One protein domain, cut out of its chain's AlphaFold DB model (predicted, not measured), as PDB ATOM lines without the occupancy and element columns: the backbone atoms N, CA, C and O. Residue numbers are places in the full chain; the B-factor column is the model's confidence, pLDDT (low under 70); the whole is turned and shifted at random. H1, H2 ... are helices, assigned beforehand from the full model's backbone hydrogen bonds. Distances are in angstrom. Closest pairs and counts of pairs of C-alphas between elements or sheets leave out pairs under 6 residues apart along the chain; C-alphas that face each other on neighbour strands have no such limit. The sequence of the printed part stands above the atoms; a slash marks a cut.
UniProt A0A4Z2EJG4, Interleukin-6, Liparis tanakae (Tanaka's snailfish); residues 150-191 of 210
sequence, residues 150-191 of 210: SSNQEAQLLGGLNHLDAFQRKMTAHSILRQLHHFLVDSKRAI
ATOM      1  N   SER A 150      18.268 -36.101 -51.945       83.19
ATOM      2  CA  SER A 150      16.901 -35.967 -51.441       83.19
ATOM      3  C   SER A 150      16.724 -36.797 -50.168       83.19
ATOM      4  O   SER A 150      17.345 -37.850 -50.012       83.19
ATOM      5  N   SER A 151      15.822 -36.373 -49.278       82.69
ATOM      6  CA  SER A 151      15.543 -37.084 -48.021       82.69
ATOM      7  C   SER A 151      15.241 -38.578 -48.227       82.69
ATOM      8  O   SER A 151      15.692 -39.410 -47.441       82.69
ATOM      9  N   ASN A 152      14.559 -38.938 -49.322       84.44
ATOM     10  CA  ASN A 152      14.281 -40.330 -49.678       84.44
ATOM     11  C   ASN A 152      15.555 -41.120 -50.033       84.44
ATOM     12  O   ASN A 152      15.741 -42.240 -49.564       84.44
ATOM     13  N   GLN A 153      16.467 -40.535 -50.815       83.56
ATOM     14  CA  GLN A 153      17.745 -41.178 -51.143       83.56
ATOM     15  C   GLN A 153      18.605 -41.372 -49.894       83.56
ATOM     16  O   GLN A 153      19.214 -42.427 -49.730       83.56
ATOM     17  N   GLU A 154      18.620 -40.393 -48.983       84.31
ATOM     18  CA  GLU A 154      19.313 -40.546 -47.702       84.31
ATOM     19  C   GLU A 154      18.727 -41.696 -46.875       84.31
ATOM     20  O   GLU A 154      19.470 -42.505 -46.316       84.31
ATOM     21  N   ALA A 155      17.395 -41.784 -46.811       82.94
ATOM     22  CA  ALA A 155      16.695 -42.819 -46.063       82.94
ATOM     23  C   ALA A 155      16.956 -44.219 -46.634       82.94
ATOM     24  O   ALA A 155      17.178 -45.147 -45.861       82.94
ATOM     25  N   GLN A 156      17.004 -44.372 -47.960       84.56
ATOM     26  CA  GLN A 156      17.371 -45.639 -48.603       84.56
ATOM     27  C   GLN A 156      18.818 -46.036 -48.287       84.56
ATOM     28  O   GLN A 156      19.081 -47.181 -47.914       84.56
ATOM     29  N   LEU A 157      19.746 -45.077 -48.362       82.25
ATOM     30  CA  LEU A 157      21.162 -45.309 -48.081       82.25
ATOM     31  C   LEU A 157      21.392 -45.750 -46.626       82.25
ATOM     32  O   LEU A 157      22.187 -46.648 -46.362       82.25
ATOM     33  N   LEU A 158      20.680 -45.133 -45.679       83.19
ATOM     34  CA  LEU A 158      20.769 -45.457 -44.253       83.19
ATOM     35  C   LEU A 158      19.942 -46.689 -43.866       83.19
ATOM     36  O   LEU A 158      20.330 -47.423 -42.958       83.19
ATOM     37  N   GLY A 159      18.824 -46.946 -44.547       79.62
ATOM     38  CA  GLY A 159      17.978 -48.123 -44.331       79.62
ATOM     39  C   GLY A 159      18.746 -49.425 -44.556       79.62
ATOM     40  O   GLY A 159      18.634 -50.360 -43.760       79.62
ATOM     41  N   GLY A 160      19.630 -49.440 -45.559       77.00
ATOM     42  CA  GLY A 160      20.567 -50.537 -45.806       77.00
ATOM     43  C   GLY A 160      21.610 -50.762 -44.699       77.00
ATOM     44  O   GLY A 160      22.283 -51.782 -44.703       77.00
ATOM     45  N   LEU A 161      21.757 -49.847 -43.739       80.00
ATOM     46  CA  LEU A 161      22.743 -49.951 -42.655       80.00
ATOM     47  C   LEU A 161      22.110 -50.293 -41.300       80.00
ATOM     48  O   LEU A 161      22.785 -50.820 -40.417       80.00
ATOM     49  N   ASN A 162      20.813 -50.022 -41.136       74.44
ATOM     50  CA  ASN A 162      20.105 -50.210 -39.868       74.44
ATOM     51  C   ASN A 162      19.833 -51.686 -39.524       74.44
ATOM     52  O   ASN A 162      19.599 -51.994 -38.360       74.44
ATOM     53  N   HIS A 163      19.860 -52.594 -40.505       76.44
ATOM     54  CA  HIS A 163      19.579 -54.024 -40.304       76.44
ATOM     55  C   HIS A 163      20.824 -54.860 -39.954       76.44
ATOM     56  O   HIS A 163      20.730 -56.076 -39.808       76.44
ATOM     57  N   LEU A 164      21.990 -54.220 -39.833       84.75
ATOM     58  CA  LEU A 164      23.267 -54.884 -39.582       84.75
ATOM     59  C   LEU A 164      23.457 -55.225 -38.097       84.75
ATOM     60  O   LEU A 164      23.110 -54.440 -37.200       84.75
ATOM     61  N   ASP A 165      24.098 -56.364 -37.831       87.81
ATOM     62  CA  ASP A 165      24.501 -56.744 -36.478       87.81
ATOM     63  C   ASP A 165      25.622 -55.838 -35.925       87.81
ATOM     64  O   ASP A 165      26.231 -55.035 -36.635       87.81
ATOM     65  N   ALA A 166      25.912 -55.940 -34.625       87.62
ATOM     66  CA  ALA A 166      26.874 -55.053 -33.965       87.62
ATOM     67  C   ALA A 166      28.303 -55.136 -34.530       87.62
ATOM     68  O   ALA A 166      29.037 -54.145 -34.503       87.62
ATOM     69  N   PHE A 167      28.714 -56.299 -35.030       85.50
ATOM     70  CA  PHE A 167      30.025 -56.479 -35.640       85.50
ATOM     71  C   PHE A 167      30.054 -55.852 -37.037       85.50
ATOM     72  O   PHE A 167      30.935 -55.043 -37.346       85.50
ATOM     73  N   GLN A 168      29.041 -56.150 -37.849       87.56
ATOM     74  CA  GLN A 168      28.873 -55.601 -39.189       87.56
ATOM     75  C   GLN A 168      28.779 -54.078 -39.174       87.56
ATOM     76  O   GLN A 168      29.422 -53.424 -39.991       87.56
ATOM     77  N   ARG A 169      28.066 -53.474 -38.216       89.38
ATOM     78  CA  ARG A 169      27.978 -52.009 -38.123       89.38
ATOM     79  C   ARG A 169      29.341 -51.354 -37.902       89.38
ATOM     80  O   ARG A 169      29.642 -50.366 -38.577       89.38
ATOM     81  N   LYS A 170      30.188 -51.930 -37.040       89.00
ATOM     82  CA  LYS A 170      31.560 -51.446 -36.792       89.00
ATOM     83  C   LYS A 170      32.477 -51.634 -37.996       89.00
ATOM     84  O   LYS A 170      33.274 -50.737 -38.292       89.00
ATOM     85  N   MET A 171      32.359 -52.767 -38.689       89.06
ATOM     86  CA  MET A 171      33.096 -53.048 -39.927       89.06
ATOM     87  C   MET A 171      32.698 -52.082 -41.041       89.06
ATOM     88  O   MET A 171      33.560 -51.480 -41.681       89.06
ATOM     89  N   THR A 172      31.398 -51.858 -41.217       91.06
ATOM     90  CA  THR A 172      30.868 -50.914 -42.199       91.06
ATOM     91  C   THR A 172      31.302 -49.489 -41.883       91.06
ATOM     92  O   THR A 172      31.754 -48.787 -42.783       91.06
ATOM     93  N   ALA A 173      31.289 -49.070 -40.613       89.94
ATOM     94  CA  ALA A 173      31.784 -47.751 -40.221       89.94
ATOM     95  C   ALA A 173      33.276 -47.556 -40.560       89.94
ATOM     96  O   ALA A 173      33.654 -46.527 -41.121       89.94
ATOM     97  N   HIS A 174      34.122 -48.559 -40.301       89.62
ATOM     98  CA  HIS A 174      35.531 -48.523 -40.713       89.62
ATOM     99  C   HIS A 174      35.699 -48.514 -42.239       89.62
ATOM    100  O   HIS A 174      36.532 -47.770 -42.762       89.62
ATOM    101  N   SER A 175      34.904 -49.309 -42.959       91.12
ATOM    102  CA  SER A 175      34.914 -49.353 -44.426       91.12
ATOM    103  C   SER A 175      34.551 -47.993 -45.025       91.12
ATOM    104  O   SER A 175      35.276 -47.499 -45.885       91.12
ATOM    105  N   ILE A 176      33.508 -47.335 -44.504       90.94
ATOM    106  CA  ILE A 176      33.092 -45.985 -44.911       90.94
ATOM    107  C   ILE A 176      34.248 -44.993 -44.746       90.94
ATOM    108  O   ILE A 176      34.573 -44.272 -45.687       90.94
ATOM    109  N   LEU A 177      34.908 -44.976 -43.582       90.56
ATOM    110  CA  LEU A 177      36.034 -44.070 -43.328       90.56
ATOM    111  C   LEU A 177      37.216 -44.332 -44.271       90.56
ATOM    112  O   LEU A 177      37.812 -43.391 -44.798       90.56
ATOM    113  N   ARG A 178      37.538 -45.606 -44.525       90.75
ATOM    114  CA  ARG A 178      38.613 -45.993 -45.449       90.75
ATOM    115  C   ARG A 178      38.299 -45.580 -46.887       90.75
ATOM    116  O   ARG A 178      39.170 -45.044 -47.570       90.75
ATOM    117  N   GLN A 179      37.071 -45.818 -47.342       90.81
ATOM    118  CA  GLN A 179      36.635 -45.447 -48.687       90.81
ATOM    119  C   GLN A 179      36.598 -43.930 -48.868       90.81
ATOM    120  O   GLN A 179      37.088 -43.435 -49.881       90.81
ATOM    121  N   LEU A 180      36.128 -43.186 -47.862       91.00
ATOM    122  CA  LEU A 180      36.177 -41.726 -47.866       91.00
ATOM    123  C   LEU A 180      37.618 -41.218 -47.980       91.00
ATOM    124  O   LEU A 180      37.899 -40.344 -48.798       91.00
ATOM    125  N   HIS A 181      38.548 -41.779 -47.206       91.31
ATOM    126  CA  HIS A 181      39.955 -41.398 -47.290       91.31
ATOM    127  C   HIS A 181      40.530 -41.631 -48.696       91.31
ATOM    128  O   HIS A 181      41.107 -40.710 -49.275       91.31
ATOM    129  N   HIS A 182      40.333 -42.819 -49.279       92.88
ATOM    130  CA  HIS A 182      40.785 -43.098 -50.648       92.88
ATOM    131  C   HIS A 182      40.138 -42.161 -51.666       92.88
ATOM    132  O   HIS A 182      40.839 -41.580 -52.490       92.88
ATOM    133  N   PHE A 183      38.830 -41.937 -51.557       91.69
ATOM    134  CA  PHE A 183      38.104 -41.021 -52.424       91.69
ATOM    135  C   PHE A 183      38.696 -39.607 -52.387       91.69
ATOM    136  O   PHE A 183      38.923 -39.009 -53.439       91.69
ATOM    137  N   LEU A 184      39.002 -39.074 -51.201       89.75
ATOM    138  CA  LEU A 184      39.609 -37.748 -51.056       89.75
ATOM    139  C   LEU A 184      41.036 -37.696 -51.619       89.75
ATOM    140  O   LEU A 184      41.391 -36.730 -52.296       89.75
ATOM    141  N   VAL A 185      41.844 -38.731 -51.376       90.31
ATOM    142  CA  VAL A 185      43.211 -38.837 -51.912       90.31
ATOM    143  C   VAL A 185      43.198 -38.888 -53.441       90.31
ATOM    144  O   VAL A 185      43.926 -38.130 -54.090       90.31
ATOM    145  N   ASP A 186      42.335 -39.718 -54.023       88.12
ATOM    146  CA  ASP A 186      42.186 -39.848 -55.471       88.12
ATOM    147  C   ASP A 186      41.674 -38.555 -56.099       88.12
ATOM    148  O   ASP A 186      42.177 -38.117 -57.137       88.12
ATOM    149  N   SER A 187      40.734 -37.889 -55.431       86.31
ATOM    150  CA  SER A 187      40.181 -36.612 -55.881       86.31
ATOM    151  C   SER A 187      41.227 -35.500 -55.859       86.31
ATOM    152  O   SER A 187      41.376 -34.771 -56.841       86.31
ATOM    153  N   LYS A 188      42.033 -35.416 -54.792       85.06
ATOM    154  CA  LYS A 188      43.180 -34.502 -54.728       85.06
ATOM    155  C   LYS A 188      44.151 -34.777 -55.875       85.06
ATOM    156  O   LYS A 188      44.540 -33.852 -56.584       85.06
ATOM    157  N   ARG A 189      44.505 -36.046 -56.106       85.38
ATOM    158  CA  ARG A 189      45.407 -36.443 -57.196       85.38
ATOM    159  C   ARG A 189      44.849 -36.068 -58.568       85.38
ATOM    160  O   ARG A 189      45.612 -35.592 -59.409       85.38
ATOM    161  N   ALA A 190      43.552 -36.254 -58.802       79.25
ATOM    162  CA  ALA A 190      42.898 -35.889 -60.057       79.25
ATOM    163  C   ALA A 190      42.985 -34.377 -60.328       79.25
ATOM    164  O   ALA A 190      43.287 -33.966 -61.451       79.25
ATOM    165  N   ILE A 191      42.810 -33.558 -59.289       79.00
ATOM    166  CA  ILE A 191      42.900 -32.096 -59.376       79.00
ATOM    167  C   ILE A 191      44.359 -31.642 -59.566       79.00
ATOM    168  O   ILE A 191      44.647 -30.888 -60.495       79.00
TER     169      ILE A 191
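What this domain is: This is residues 150 to 191 of the 210 residues of the protein "Interleukin-6" of Liparis tanakae (Tanaka's snailfish) (UniProt A0A4Z2EJG4). A long helix, H2, and a shorter one, H1, make an open, flat V, meeting near their ends at the turn of residues 163 to 165. The free arms are residues 150 to 160 and residues 174 to 191. The printed part has 42 residues, with two named helices, H1 then H2, and no named strand: all helix. It is only just loose, close to extended, with a radius of gyration of the C-alphas of 13.3 A and spans of 37 by 28 by 7 A.

How they stand to each other: H2, residues 166 to 191, and H1, residues 151 to 162, are close but not clearly touching. Their closest C-alphas, those of Leu 161 and Arg 169, are 7.2 A apart. They run opposite ways at a steep tilt of 50 degrees. O i to N i+4 pairs are within hydrogen-bond range in 21 of 22 cases in H2 and 7 of 8 in H1.

Where its parts are: H2 runs 37.8 A from C-alpha 166 at (26.874, -55.053, -33.965) to C-alpha 191 at (42.900, -32.096, -59.376). H1 runs 16.1 A from C-alpha 151 at (15.543, -37.084, -48.021).

The domain as a whole: The C-alphas farthest apart, those of Asp 165 and Ile 191, are 38.3 A apart. The printed part has no cut, and its link from H1 to H2 is tight. No printed residue has a pLDDT under 70.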